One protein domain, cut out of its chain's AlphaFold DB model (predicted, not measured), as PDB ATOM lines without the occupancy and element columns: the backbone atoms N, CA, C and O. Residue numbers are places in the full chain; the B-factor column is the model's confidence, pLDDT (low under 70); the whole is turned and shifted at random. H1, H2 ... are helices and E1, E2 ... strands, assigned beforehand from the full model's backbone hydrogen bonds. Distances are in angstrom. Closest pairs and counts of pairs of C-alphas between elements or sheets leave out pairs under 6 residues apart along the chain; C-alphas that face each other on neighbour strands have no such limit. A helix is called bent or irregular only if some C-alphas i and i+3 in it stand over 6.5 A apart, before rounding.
ATOM      1  N   PRO A  43     122.572 171.299 160.123       97.75
ATOM      2  CA  PRO A  43     121.940 172.429 160.783       97.75
ATOM      3  C   PRO A  43     120.434 172.218 160.952       97.75
ATOM      4  O   PRO A  43     119.768 171.643 160.091       97.75
ATOM      5  N   PHE A  44     119.892 172.734 162.048       98.38
ATOM      6  CA  PHE A  44     118.468 172.677 162.343       98.38
ATOM      7  C   PHE A  44     117.755 173.920 161.813       98.38
ATOM      8  O   PHE A  44     118.215 175.046 162.012       98.38
ATOM      9  N   ASP A  45     116.583 173.725 161.208       98.38
ATOM     10  CA  ASP A  45     115.705 174.826 160.788       98.38
ATOM     11  C   ASP A  45     115.047 175.532 161.985       98.38
ATOM     12  O   ASP A  45     114.725 176.719 161.933       98.38
ATOM     13  N   LEU A  46     114.839 174.795 163.078       98.56
ATOM     14  CA  LEU A  46     114.240 175.284 164.312       98.56
ATOM     15  C   LEU A  46     114.947 174.658 165.513       98.56
ATOM     16  O   LEU A  46     115.047 173.434 165.609       98.56
ATOM     17  N   ILE A  47     115.356 175.491 166.466       98.62
ATOM     18  CA  ILE A  47     115.852 175.052 167.774       98.62
ATOM     19  C   ILE A  47     114.969 175.679 168.853       98.62
ATOM     20  O   ILE A  47     114.742 176.886 168.842       98.62
ATOM     21  N   PHE A  48     114.470 174.870 169.787       98.56
ATOM     22  CA  PHE A  48     113.663 175.329 170.921       98.56
ATOM     23  C   PHE A  48     114.385 175.025 172.235       98.56
ATOM     24  O   PHE A  48     114.666 173.864 172.537       98.56
ATOM     25  N   ILE A  49     114.692 176.064 173.014       98.31
ATOM     26  CA  ILE A  49     115.356 175.962 174.314       98.31
ATOM     27  C   ILE A  49     114.328 176.190 175.422       98.31
ATOM     28  O   ILE A  49     113.900 177.318 175.662       98.31
ATOM     29  N   ASP A  50     114.005 175.117 176.141       96.62
ATOM     30  CA  ASP A  50     113.351 175.167 177.449       96.62
ATOM     31  C   ASP A  50     114.076 174.223 178.413       96.62
ATOM     32  O   ASP A  50     113.833 173.017 178.467       96.62
ATOM     33  N   ALA A  51     115.085 174.770 179.084       94.75
ATOM     34  CA  ALA A  51     116.033 174.012 179.892       94.75
ATOM     35  C   ALA A  51     116.420 174.797 181.155       94.75
ATOM     36  O   ALA A  51     115.719 175.721 181.573       94.75
ATOM     37  N   ASP A  52     117.545 174.431 181.770       94.25
ATOM     38  CA  ASP A  52     118.079 175.178 182.902       94.25
ATOM     39  C   ASP A  52     118.478 176.600 182.481       94.25
ATOM     40  O   ASP A  52     119.291 176.798 181.573       94.25
ATOM     41  N   LYS A  53     117.888 177.599 183.146       95.88
ATOM     42  CA  LYS A  53     117.977 179.004 182.729       95.88
ATOM     43  C   LYS A  53     119.392 179.569 182.889       95.88
ATOM     44  O   LYS A  53     119.753 180.495 182.166       95.88
ATOM     45  N   THR A  54     120.211 179.007 183.786       96.94
ATOM     46  CA  THR A  54     121.614 179.434 183.956       96.94
ATOM     47  C   THR A  54     122.477 179.102 182.738       96.94
ATOM     48  O   THR A  54     123.402 179.848 182.427       96.94
ATOM     49  N   GLY A  55     122.125 178.052 181.985       97.50
ATOM     50  CA  GLY A  55     122.855 177.623 180.792       97.50
ATOM     51  C   GLY A  55     122.472 178.345 179.498       97.50
ATOM     52  O   GLY A  55     123.123 178.129 178.478       97.50
ATOM     53  N   TYR A  56     121.440 179.197 179.498       98.38
ATOM     54  CA  TYR A  56     120.889 179.794 178.270       98.38
ATOM     55  C   TYR A  56     121.917 180.585 177.466       98.38
ATOM     56  O   TYR A  56     121.940 180.485 176.241       98.38
ATOM     57  N   HIS A  57     122.784 181.328 178.153       98.12
ATOM     58  CA  HIS A  57     123.873 182.062 177.518       98.12
ATOM     59  C   HIS A  57     124.812 181.125 176.742       98.12
ATOM     60  O   HIS A  57     125.091 181.353 175.568       98.12
ATOM     61  N   ASP A  58     125.243 180.027 177.362       98.38
ATOM     62  CA  ASP A  58     126.198 179.102 176.750       98.38
ATOM     63  C   ASP A  58     125.563 178.274 175.630       98.38
ATOM     64  O   ASP A  58     126.220 177.988 174.624       98.38
ATOM     65  N   TYR A  59     124.284 177.908 175.769       98.50
ATOM     66  CA  TYR A  59     123.527 177.282 174.685       98.50
ATOM     67  C   TYR A  59     123.453 178.218 173.481       98.50
ATOM     68  O   TYR A  59     123.787 177.808 172.372       98.50
ATOM     69  N   TYR A  60     123.069 179.476 173.713       98.56
ATOM     70  CA  TYR A  60     122.966 180.502 172.682       98.56
ATOM     71  C   TYR A  60     124.293 180.719 171.953       98.56
ATOM     72  O   TYR A  60     124.331 180.588 170.730       98.56
ATOM     73  N   GLU A  61     125.389 180.960 172.680       98.44
ATOM     74  CA  GLU A  61     126.704 181.176 172.065       98.44
ATOM     75  C   GLU A  61     127.160 179.969 171.253       98.44
ATOM     76  O   GLU A  61     127.636 180.115 170.126       98.44
ATOM     77  N   THR A  62     126.967 178.764 171.797       98.25
ATOM     78  CA  THR A  62     127.345 177.542 171.090       98.25
ATOM     79  C   THR A  62     126.521 177.386 169.812       98.25
ATOM     80  O   THR A  62     127.091 177.087 168.772       98.25
ATOM     81  N   ILE A  63     125.206 177.613 169.848       98.12
ATOM     82  CA  ILE A  63     124.319 177.451 168.684       98.12
ATOM     83  C   ILE A  63     124.611 178.505 167.610       98.12
ATOM     84  O   ILE A  63     124.839 178.153 166.452       98.12
ATOM     85  N   ILE A  64     124.637 179.788 167.982       97.62
ATOM     86  CA  ILE A  64     124.823 180.898 167.037       97.62
ATOM     87  C   ILE A  64     126.244 180.915 166.463       97.62
ATOM     88  O   ILE A  64     126.423 181.278 165.301       97.62
ATOM     89  N   GLY A  65     127.251 180.498 167.238       96.69
ATOM     90  CA  GLY A  65     128.655 180.492 166.821       96.69
ATOM     91  C   GLY A  65     129.119 179.257 166.041       96.69
ATOM     92  O   GLY A  65     130.235 179.270 165.531       96.69
ATOM     93  N   SER A  66     128.313 178.192 165.947       96.31
ATOM     94  CA  SER A  66     128.759 176.897 165.395       96.31
ATOM     95  C   SER A  66     128.160 176.508 164.046       96.31
ATOM     96  O   SER A  66     128.587 175.514 163.466       96.31
ATOM     97  N   GLY A  67     127.167 177.248 163.546       94.56
ATOM     98  CA  GLY A  67     126.426 176.860 162.339       94.56
ATOM     99  C   GLY A  67     125.399 175.747 162.570       94.56
ATOM    100  O   GLY A  67     124.850 175.221 161.608       94.56
ATOM    101  N   LEU A  68     125.111 175.405 163.832       97.69
ATOM    102  CA  LEU A  68     124.089 174.417 164.180       97.69
ATOM    103  C   LEU A  68     122.664 174.913 163.881       97.69
ATOM    104  O   LEU A  68     121.758 174.107 163.689       97.69
ATOM    105  N   LEU A  69     122.459 176.231 163.826       98.06
ATOM    106  CA  LEU A  69     121.237 176.832 163.298       98.06
ATOM    107  C   LEU A  69     121.402 177.074 161.794       98.06
ATOM    108  O   LEU A  69     122.370 177.703 161.367       98.06
ATOM    109  N   ALA A  70     120.456 176.584 160.994       97.06
ATOM    110  CA  ALA A  70     120.463 176.793 159.553       97.06
ATOM    111  C   ALA A  70     120.363 178.286 159.199       97.06
ATOM    112  O   ALA A  70     119.792 179.092 159.939       97.06
ATOM    113  N   LYS A  71     120.851 178.667 158.011       93.50
ATOM    114  CA  LYS A  71     120.613 180.016 157.476       93.50
ATOM    115  C   LYS A  71     119.110 180.247 157.313       93.50
ATOM    116  O   LYS A  71     118.445 179.494 156.611       93.50
ATOM    117  N   GLY A  72     118.588 181.301 157.940       93.06
ATOM    118  CA  GLY A  72     117.145 181.574 157.983       93.06
ATOM    119  C   GLY A  72     116.364 180.703 158.974       93.06
ATOM    120  O   GLY A  72     115.151 180.868 159.079       93.06
ATOM    121  N   GLY A  73     117.041 179.818 159.711       97.69
ATOM    122  CA  GLY A  73     116.458 179.061 160.808       97.69
ATOM    123  C   GLY A  73     116.117 179.948 162.005       97.69
ATOM    124  O   GLY A  73     116.613 181.071 162.145       97.69
ATOM    125  N   VAL A  74     115.262 179.425 162.882       98.38
ATOM    126  CA  VAL A  74     114.749 180.142 164.055       98.38
ATOM    127  C   VAL A  74     115.233 179.476 165.338       98.38
ATOM    128  O   VAL A  74     115.077 178.272 165.537       98.38
ATOM    129  N   LEU A  75     115.778 180.275 166.247       98.69
ATOM    130  CA  LEU A  75     116.023 179.884 167.627       98.69
ATOM    131  C   LEU A  75     114.929 180.487 168.512       98.69
ATOM    132  O   LEU A  75     114.750 181.702 168.573       98.69
ATOM    133  N   LEU A  76     114.194 179.625 169.205       98.62
ATOM    134  CA  LEU A  76     113.186 179.993 170.187       98.62
ATOM    135  C   LEU A  76     113.699 179.673 171.586       98.62
ATOM    136  O   LEU A  76     114.169 178.565 171.840       98.62
ATOM    137  N   VAL A  77     113.580 180.625 172.506       98.62
ATOM    138  CA  VAL A  77     114.040 180.466 173.890       98.62
ATOM    139  C   VAL A  77     112.900 180.798 174.847       98.62
ATOM    140  O   VAL A  77     112.391 181.918 174.828       98.62
ATOM    141  N   ASP A  78     112.477 179.826 175.660       98.12
ATOM    142  CA  ASP A  78     111.274 179.929 176.494       98.12
ATOM    143  C   ASP A  78     111.546 180.458 177.911       98.12
ATOM    144  O   ASP A  78     112.599 180.230 178.522       98.12
ATOM    145  N   ASN A  79     110.522 181.112 178.447       97.50
ATOM    146  CA  ASN A  79     110.419 181.772 179.744       97.50
ATOM    147  C   ASN A  79     111.413 182.921 179.950       97.50
ATOM    148  O   ASN A  79     111.969 183.094 181.032       97.50
ATOM    149  N   THR A  80     111.659 183.715 178.911       97.62
ATOM    150  CA  THR A  80     112.644 184.804 178.952       97.62
ATOM    151  C   THR A  80     112.145 186.054 179.675       97.62
ATOM    152  O   THR A  80     112.962 186.889 180.067       97.62
ATOM    153  N   LEU A  81     110.836 186.181 179.936       96.81
ATOM    154  CA  LEU A  81     110.301 187.197 180.849       96.81
ATOM    155  C   LEU A  81     110.351 186.751 182.314       96.81
ATOM    156  O   LEU A  81     110.452 187.620 183.174       96.81
ATOM    157  N   TYR A  82     110.276 185.449 182.607       95.25
ATOM    158  CA  TYR A  82     110.368 184.841 183.946       95.25
ATOM    159  C   TYR A  82     109.700 185.646 185.066       95.25
ATOM    160  O   TYR A  82     110.357 186.207 185.945       95.25
ATOM    161  N   LYS A  83     108.372 185.758 185.004       92.44
ATOM    162  CA  LYS A  83     107.517 186.525 185.922       92.44
ATOM    163  C   LYS A  83     107.911 188.009 186.028       92.44
ATOM    164  O   LYS A  83     107.656 188.648 187.044       92.44
ATOM    165  N   GLY A  84     108.554 188.560 184.996       92.69
ATOM    166  CA  GLY A  84     109.065 189.937 184.941       92.69
ATOM    167  C   GLY A  84     110.392 190.158 185.679       92.69
ATOM    168  O   GLY A  84     110.917 191.275 185.701       92.69
ATOM    169  N   LEU A  85     110.968 189.115 186.274       92.56
ATOM    170  CA  LEU A  85     112.128 189.215 187.156       92.56
ATOM    171  C   LEU A  85     113.392 189.793 186.497       92.56
ATOM    172  O   LEU A  85     114.042 190.649 187.108       92.56
ATOM    173  N   PRO A  86     113.734 189.432 185.242       94.12
ATOM    174  CA  PRO A  86     114.876 190.010 184.542       94.12
ATOM    175  C   PRO A  86     114.803 191.537 184.428       94.12
ATOM    176  O   PRO A  86     115.842 192.184 184.349       94.12
ATOM    177  N   PHE A  87     113.606 192.122 184.502       92.19
ATOM    178  CA  PHE A  87     113.359 193.559 184.366       92.19
ATOM    179  C   PHE A  87     113.074 194.255 185.704       92.19
ATOM    180  O   PHE A  87     112.890 195.468 185.738       92.19
ATOM    181  N   THR A  88     113.038 193.508 186.810       91.56
ATOM    182  CA  THR A  88     112.739 194.049 188.140       91.56
ATOM    183  C   THR A  88     113.951 194.803 188.708       91.56
ATOM    184  O   THR A  88     115.020 194.198 188.858       91.56
ATOM    185  N   PRO A  89     113.829 196.103 189.040       89.31
ATOM    186  CA  PRO A  89     114.887 196.846 189.719       89.31
ATOM    187  C   PRO A  89     115.259 196.191 191.051       89.31
ATOM    188  O   PRO A  89     114.404 195.590 191.694       89.31
ATOM    189  N   ASP A  90     116.526 196.303 191.454       87.94
ATOM    190  CA  ASP A  90     117.001 195.823 192.761       87.94
ATOM    191  C   ASP A  90     116.674 194.341 193.060       87.94
ATOM    192  O   ASP A  90     116.467 193.953 194.209       87.94
ATOM    193  N   LEU A  91     116.609 193.490 192.025       82.44
ATOM    194  CA  LEU A  91     116.359 192.047 192.156       82.44
ATOM    195  C   LEU A  91     117.286 191.365 193.177       82.44
ATOM    196  O   LEU A  91     116.881 190.446 193.884       82.44
ATOM    197  N   ASP A  92     118.534 191.807 193.247       84.31
ATOM    198  CA  ASP A  92     119.555 191.367 194.196       84.31
ATOM    199  C   ASP A  92     119.166 191.622 195.664       84.31
ATOM    200  O   ASP A  92     119.620 190.903 196.551       84.31
ATOM    201  N   LYS A  93     118.272 192.585 195.918       87.25
ATOM    202  CA  LYS A  93     117.796 192.978 197.254       87.25
ATOM    203  C   LYS A  93     116.469 192.325 197.655       87.25
ATOM    204  O   LYS A  93     115.940 192.629 198.724       87.25
ATOM    205  N   ALA A  94     115.896 191.459 196.816       85.31
ATOM    206  CA  ALA A  94     114.648 190.769 197.132       85.31
ATOM    207  C   ALA A  94     114.824 189.831 198.341       85.31
ATOM    208  O   ALA A  94     115.781 189.061 198.402       85.31
ATOM    209  N   SER A  95     113.889 189.870 199.297       89.19
ATOM    210  CA  SER A  95     113.976 189.011 200.484       89.19
ATOM    211  C   SER A  95     113.714 187.535 200.129       89.19
ATOM    212  O   SER A  95     112.856 187.255 199.279       89.19
ATOM    213  N   PRO A  96     114.392 186.567 200.780       89.50
ATOM    214  CA  PRO A  96     114.155 185.140 200.550       89.50
ATOM    215  C   PRO A  96     112.693 184.721 200.756       89.50
ATOM    216  O   PRO A  96     112.186 183.866 200.033       89.50
ATOM    217  N   GLU A  97     111.983 185.352 201.695       92.38
ATOM    218  CA  GLU A  97     110.569 185.077 201.972       92.38
ATOM    219  C   GLU A  97     109.678 185.480 200.792       92.38
ATOM    220  O   GLU A  97     108.763 184.743 200.416       92.38
ATOM    221  N   LEU A  98     109.949 186.639 200.178       87.88
ATOM    222  CA  LEU A  98     109.224 187.094 198.995       87.88
ATOM    223  C   LEU A  98     109.479 186.162 197.805       87.88
ATOM    224  O   LEU A  98     108.527 185.763 197.130       87.88
ATOM    225  N   LEU A  99     110.743 185.796 197.575       89.62
ATOM    226  CA  LEU A  99     111.143 184.877 196.507       89.62
ATOM    227  C   LEU A  99     110.488 183.500 196.684       89.62
ATOM    228  O   LEU A  99     109.913 182.964 195.734       89.62
ATOM    229  N   GLY A 100     110.482 182.973 197.912       90.06
ATOM    230  CA  GLY A 100     109.816 181.719 198.262       90.06
ATOM    231  C   GLY A 100     108.306 181.774 198.029       90.06
ATOM    232  O   GLY A 100     107.750 180.892 197.373       90.06
ATOM    233  N   ARG A 101     107.636 182.848 198.477       90.56
ATOM    234  CA  ARG A 101     106.187 183.037 198.280       90.56
ATOM    235  C   ARG A 101     105.798 183.095 196.803       90.56
ATOM    236  O   ARG A 101     104.751 182.574 196.428       90.56
ATOM    237  N   LEU A 102     106.620 183.729 195.970       87.75
ATOM    238  CA  LEU A 102     106.373 183.853 194.532       87.75
ATOM    239  C   LEU A 102     106.869 182.643 193.724       87.75
ATOM    240  O   LEU A 102     106.632 182.588 192.513       87.75
ATOM    241  N   GLN A 103     107.523 181.672 194.378       88.94
ATOM    242  CA  GLN A 103     108.172 180.517 193.748       88.94
ATOM    243  C   GLN A 103     109.109 180.974 192.629       88.94
ATOM    244  O   GLN A 103     108.945 180.636 191.452       88.94
ATOM    245  N   ILE A 104     110.019 181.862 193.005       89.00
ATOM    246  CA  ILE A 104     110.968 182.502 192.115       89.00
ATOM    247  C   ILE A 104     112.375 182.068 192.501       89.00
ATOM    248  O   ILE A 104     112.756 182.131 193.667       89.00
ATOM    249  N   ASN A 105     113.164 181.706 191.493       92.31
ATOM    250  CA  ASN A 105     114.596 181.538 191.639       92.31
ATOM    251  C   ASN A 105     115.317 182.830 191.205       92.31
ATOM    252  O   ASN A 105     115.257 183.241 190.044       92.31
ATOM    253  N   GLN A 106     116.005 183.477 192.146       92.50
ATOM    254  CA  GLN A 106     116.755 184.713 191.901       92.50
ATOM    255  C   GLN A 106     117.926 184.512 190.927       92.50
ATOM    256  O   GLN A 106     118.215 185.393 190.110       92.50
ATOM    257  N   GLU A 107     118.574 183.347 190.975       93.75
ATOM    258  CA  GLU A 107     119.656 182.987 190.062       93.75
ATOM    259  C   GLU A 107     119.141 182.915 188.623       93.75
ATOM    260  O   GLU A 107     119.747 183.493 187.722       93.75
ATOM    261  N   TYR A 108     117.960 182.323 188.415       95.38
ATOM    262  CA  TYR A 108     117.315 182.274 187.099       95.38
ATOM    263  C   TYR A 108     116.965 183.668 186.583       95.38
ATOM    264  O   TYR A 108     117.254 183.978 185.430       95.38
ATOM    265  N   GLY A 109     116.425 184.548 187.433       94.88
ATOM    266  CA  GLY A 109     116.183 185.946 187.057       94.88
ATOM    267  C   GLY A 109     117.442 186.682 186.621       94.88
ATOM    268  O   GLY A 109     117.433 187.408 185.628       94.88
ATOM    269  N   THR A 110     118.534 186.473 187.353       95.00
ATOM    270  CA  THR A 110     119.828 187.100 187.065       95.00
ATOM    271  C   THR A 110     120.436 186.553 185.774       95.00
ATOM    272  O   THR A 110     120.917 187.330 184.949       95.00
ATOM    273  N   ALA A 111     120.385 185.236 185.567       96.75
ATOM    274  CA  ALA A 111     120.852 184.595 184.343       96.75
ATOM    275  C   ALA A 111     120.059 185.072 183.119       96.75
ATOM    276  O   ALA A 111     120.650 185.476 182.120       96.75
ATOM    277  N   LEU A 112     118.730 185.127 183.225       97.62
ATOM    278  CA  LEU A 112     117.858 185.587 182.145       97.62
ATOM    279  C   LEU A 112     118.010 187.081 181.858       97.62
ATOM    280  O   LEU A 112     117.937 187.478 180.699       97.62
ATOM    281  N   ARG A 113     118.297 187.915 182.866       96.94
ATOM    282  CA  ARG A 113     118.667 189.323 182.645       96.94
ATOM    283  C   ARG A 113     119.904 189.430 181.763       96.94
ATOM    284  O   ARG A 113     119.867 190.147 180.767       96.94
ATOM    285  N   LYS A 114     120.971 188.706 182.115       97.31
ATOM    286  CA  LYS A 114     122.224 188.697 181.347       97.31
ATOM    287  C   LYS A 114     121.996 188.173 179.933       97.31
ATOM    288  O   LYS A 114     122.418 188.812 178.979       97.31
ATOM    289  N   PHE A 115     121.276 187.061 179.800       98.50
ATOM    290  CA  PHE A 115     120.917 186.479 178.510       98.50
ATOM    291  C   PHE A 115     120.122 187.462 177.632       98.50
ATOM    292  O   PHE A 115     120.519 187.721 176.501       98.50
ATOM    293  N   ASN A 116     119.051 188.067 178.154       98.31
ATOM    294  CA  ASN A 116     118.225 189.010 177.396       98.31
ATOM    295  C   ASN A 116     119.022 190.242 176.949       98.31
ATOM    296  O   ASN A 116     118.871 190.690 175.816       98.31
ATOM    297  N   GLN A 117     119.869 190.790 177.828       98.00
ATOM    298  CA  GLN A 117     120.737 191.924 177.496       98.00
ATOM    299  C   GLN A 117     121.747 191.560 176.410       98.00
ATOM    300  O   GLN A 117     121.931 192.329 175.471       98.00
ATOM    301  N   HIS A 118     122.358 190.382 176.527       98.50
ATOM    302  CA  HIS A 118     123.322 189.872 175.562       98.50
ATOM    303  C   HIS A 118     122.699 189.708 174.174       98.50
ATOM    304  O   HIS A 118     123.171 190.310 173.214       98.50
ATOM    305  N   VAL A 119     121.572 188.994 174.075       98.44
ATOM    306  CA  VAL A 119     120.849 188.799 172.805       98.44
ATOM    307  C   VAL A 119     120.399 190.130 172.201       98.44
ATOM    308  O   VAL A 119     120.489 190.314 170.991       98.44
ATOM    309  N   ALA A 120     119.945 191.083 173.020       98.00
ATOM    310  CA  ALA A 120     119.523 192.398 172.538       98.00
ATOM    311  C   ALA A 120     120.677 193.240 171.958       98.00
ATOM    312  O   ALA A 120     120.432 194.145 171.162       98.00
ATOM    313  N   GLN A 121     121.920 192.977 172.374       98.06
ATOM    314  CA  GLN A 121     123.116 193.708 171.942       98.06
ATOM    315  C   GLN A 121     123.889 192.989 170.827       98.06
ATOM    316  O   GLN A 121     124.718 193.612 170.153       98.06
ATOM    317  N   ASP A 122     123.621 191.701 170.615       98.06
ATOM    318  CA  ASP A 122     124.335 190.868 169.658       98.06
ATOM    319  C   ASP A 122     124.004 191.247 168.206       98.06
ATOM    320  O   ASP A 122     122.897 191.059 167.702       98.06
ATOM    321  N   GLN A 123     125.014 191.759 167.502       96.88
ATOM    322  CA  GLN A 123     124.892 192.199 166.113       96.88
ATOM    323  C   GLN A 123     124.749 191.040 165.118       96.88
ATOM    324  O   GLN A 123     124.422 191.289 163.963       96.88
ATOM    325  N   ARG A 124     124.970 189.783 165.524       96.75
ATOM    326  CA  ARG A 124     124.812 188.607 164.649       96.75
ATOM    327  C   ARG A 124     123.347 188.251 164.399       96.75
ATOM    328  O   ARG A 124     123.063 187.503 163.464       96.75
ATOM    329  N   VAL A 125     122.418 188.746 165.220       97.62
ATOM    330  CA  VAL A 125     121.020 188.295 165.223       97.62
ATOM    331  C   VAL A 125     120.017 189.444 165.152       97.62
ATOM    332  O   VAL A 125     120.318 190.609 165.423       97.62
ATOM    333  N   GLU A 126     118.793 189.097 164.768       97.56
ATOM    334  CA  GLU A 126     117.591 189.873 165.046       97.56
ATOM    335  C   GLU A 126     116.751 189.095 166.053       97.56
ATOM    336  O   GLU A 126     116.571 187.882 165.915       97.56
ATOM    337  N   ALA A 127     116.248 189.784 167.074       97.69
ATOM    338  CA  ALA A 127     115.507 189.149 168.149       97.69
ATOM    339  C   ALA A 127     114.289 189.970 168.571       97.69
ATOM    340  O   ALA A 127     114.305 191.201 168.545       97.69
ATOM    341  N   SER A 128     113.238 189.274 168.994       97.88
ATOM    342  CA  SER A 128     112.042 189.872 169.588       97.88
ATOM    343  C   SER A 128     111.508 188.983 170.703       97.88
ATOM    344  O   SER A 128     111.482 187.760 170.571       97.88
ATOM    345  N   ILE A 129     111.073 189.588 171.808       97.38
ATOM    346  CA  ILE A 129     110.403 188.865 172.892       97.38
ATOM    347  C   ILE A 129     108.903 188.873 172.614       97.38
ATOM    348  O   ILE A 129     108.258 189.921 172.626       97.38
ATOM    349  N   LEU A 130     108.337 187.691 172.400       97.31
ATOM    350  CA  LEU A 130     106.903 187.494 172.254       97.31
ATOM    351  C   LEU A 130     106.274 187.373 173.653       97.31
ATOM    352  O   LEU A 130     106.662 186.474 174.408       97.31
ATOM    353  N   PRO A 131     105.290 188.219 174.022       95.38
ATOM    354  CA  PRO A 131     104.662 188.213 175.347       95.38
ATOM    355  C   PRO A 131     103.616 187.092 175.477       95.38
ATOM    356  O   PRO A 131     102.464 187.318 175.843       95.38
ATOM    357  N   ILE A 132     104.007 185.866 175.134       95.12
ATOM    358  CA  ILE A 132     103.183 184.665 175.262       95.12
ATOM    359  C   ILE A 132     103.639 183.925 176.518       95.12
ATOM    360  O   ILE A 132     104.812 183.578 176.644       95.12
ATOM    361  N   ARG A 133     102.701 183.672 177.443       93.56
ATOM    362  CA  ARG A 133     102.971 183.074 178.762       93.56
ATOM    363  C   ARG A 133     104.092 183.817 179.496       93.56
ATOM    364  O   ARG A 133     103.910 184.975 179.845       93.56
ATOM    365  N   ASP A 134     105.217 183.148 179.729       93.56
ATOM    366  CA  ASP A 134     106.343 183.664 180.502       93.56
ATOM    367  C   ASP A 134     107.452 184.251 179.613       93.56
ATOM    368  O   ASP A 134     108.596 184.406 180.038       93.56
ATOM    369  N   GLY A 135     107.107 184.576 178.363       97.00
ATOM    370  CA  GLY A 135     107.999 185.148 177.362       97.00
ATOM    371  C   GLY A 135     108.683 184.092 176.510       97.00
ATOM    372  O   GLY A 135     109.342 183.207 177.042       97.00
ATOM    373  N   VAL A 136     108.573 184.229 175.190       98.31
ATOM    374  CA  VAL A 136     109.350 183.436 174.229       98.31
ATOM    375  C   VAL A 136     110.191 184.397 173.408       98.31
ATOM    376  O   VAL A 136     109.641 185.229 172.686       98.31
ATOM    377  N   THR A 137     111.514 184.296 173.492       98.56
ATOM    378  CA  THR A 137     112.391 185.074 172.613       98.56
ATOM    379  C   THR A 137     112.520 184.357 171.279       98.56
ATOM    380  O   THR A 137     113.001 183.227 171.220       98.56
ATOM    381  N   TRP A 138     112.089 185.027 170.217       98.19
ATOM    382  CA  TRP A 138     112.321 184.650 168.830       98.19
ATOM    383  C   TRP A 138     113.642 185.250 168.366       98.19
ATOM    384  O   TRP A 138     113.825 186.460 168.487       98.19
ATOM    385  N   ILE A 139     114.540 184.430 167.820       98.62
ATOM    386  CA  ILE A 139     115.876 184.834 167.374       98.62
ATOM    387  C   ILE A 139     116.141 184.258 165.981       98.62
ATOM    388  O   ILE A 139     115.938 183.067 165.747       98.62
ATOM    389  N   VAL A 140     116.635 185.089 165.068       97.88
ATOM    390  CA  VAL A 140     117.118 184.681 163.739       97.88
ATOM    391  C   VAL A 140     118.496 185.274 163.486       97.88
ATOM    392  O   VAL A 140     118.774 186.399 163.899       97.88
ATOM    393  N   GLN A 141     119.377 184.541 162.806       95.56
ATOM    394  CA  GLN A 141     120.655 185.107 162.365       95.56
ATOM    395  C   GLN A 141     120.413 186.164 161.284       95.56
ATOM    396  O   GLN A 141     119.626 185.945 160.358       95.56
ATOM    397  N   ARG A 142     121.105 187.304 161.388       92.75
ATOM    398  CA  ARG A 142     121.089 188.321 160.335       92.75
ATOM    399  C   ARG A 142     121.659 187.716 159.065       92.75
ATOM    400  O   ARG A 142     122.713 187.084 159.083       92.75
TER     401      ARG A 142
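What this domain is: This is residues 43 to 142 of the 145 residues of the protein "Caffeoyl-o-methyltransferase" of Ceraceosorus bombacis (UniProt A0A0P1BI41). A twisted sheet of four strands has two long helices, H1 and H4, over one face, and no helix covers the other face. H4 runs on past the sheet; H2 packs on it there, and H3 lies farther out, at one end of the longest axis. The printed part has 100 residues, with four named helices and four named strands in the order E1, H1, E2, H2, H3, H4, E3, E4; the sheet, E1 E2 E4 E3, is mixed. The class is mixed, helices and strands. The whole is compact, with a radius of gyration of the C-alphas of 14.1 A and spans of 46 by 22 by 20 A.

Where its parts are: E1, residues 44 to 49, begins with C-alpha 44 at (118.468, 172.677, 162.343). E2, residues 69 to 78, bends by 123 degrees at residue 72 and is 16.8 A from first to last C-alpha. E4, residues 136 to 141, is 16.5 A long and ends with C-alpha 141 at (120.655, 185.107, 162.365); E3, residues 125 to 130, is 15.8 A long. H1, residues 53 to 66, is 20.5 A long, and H4, residues 106 to 121, is 22.8 A. H2 is residues 82 to 87, and H3 is residues 96 to 102, with C-alpha 96 at (114.155, 185.140, 200.550). H1 and H2 are irregular: C-alphas 54 and 57 are 7.3 A apart, and C-alphas 83 and 86 are 8.3 A apart.

How they stand to each other: The sheet is twisted, its C-alphas lying up to 4.3 A off its best plane. E1 and E2 are parallel, with N 47 and O 74 at 2.9 A; with H1 they make a strand-helix-strand unit, two parallel neighbour strands with a helix between, whose crossover is right-handed. E2 and E4 are antiparallel, with N 75 and O 139 at 2.8 A. E3 and E4 form a hairpin, with N 128 and O 138 at 2.9 A. H1 and H4 are on the same face of the sheet, making two layers, helices on one face of a sheet. H1 lies over E2 at a height over the sheet of 9.6 A and runs along the strands, at 3 degrees to E2 on the local plane. H4, at a height of 12.2 A, lies over E4 and only just over E3, on which 3 of its C-alphas fall. H1 touches H4 with residues 53 to 57 alone, the same way at a shallow tilt of 28 degrees; the closest C-alphas, of Thr 54 and Ala 111, are 5.2 A apart. H4, with residues 109 to 116 alone, touches H2 at a steep tilt of 61 degrees; the closest C-alphas, of Pro 86 and Arg 113, are 4.3 A apart. H3 and H4 are close but not clearly touching, with C-alphas 99 and 106 7.3 A apart as the closest; H2 and H3 are apart. Every O i to N i+4 pair is within hydrogen-bond range in H3 and H4; in H1 8 of 10 are, and in H2 0 of 2, beside 2 of 3 O i to N i+3 pairs.

The domain as a whole: The two C-alphas farthest apart, of Lys 71 and Glu 97, are 45.9 A apart. The printed part has no cut, and no link is long; H2 to H3, with 8 residues between, is short and the other links are tight. The mean pLDDT of the printed part is 95.3, and no printed residue is under 70.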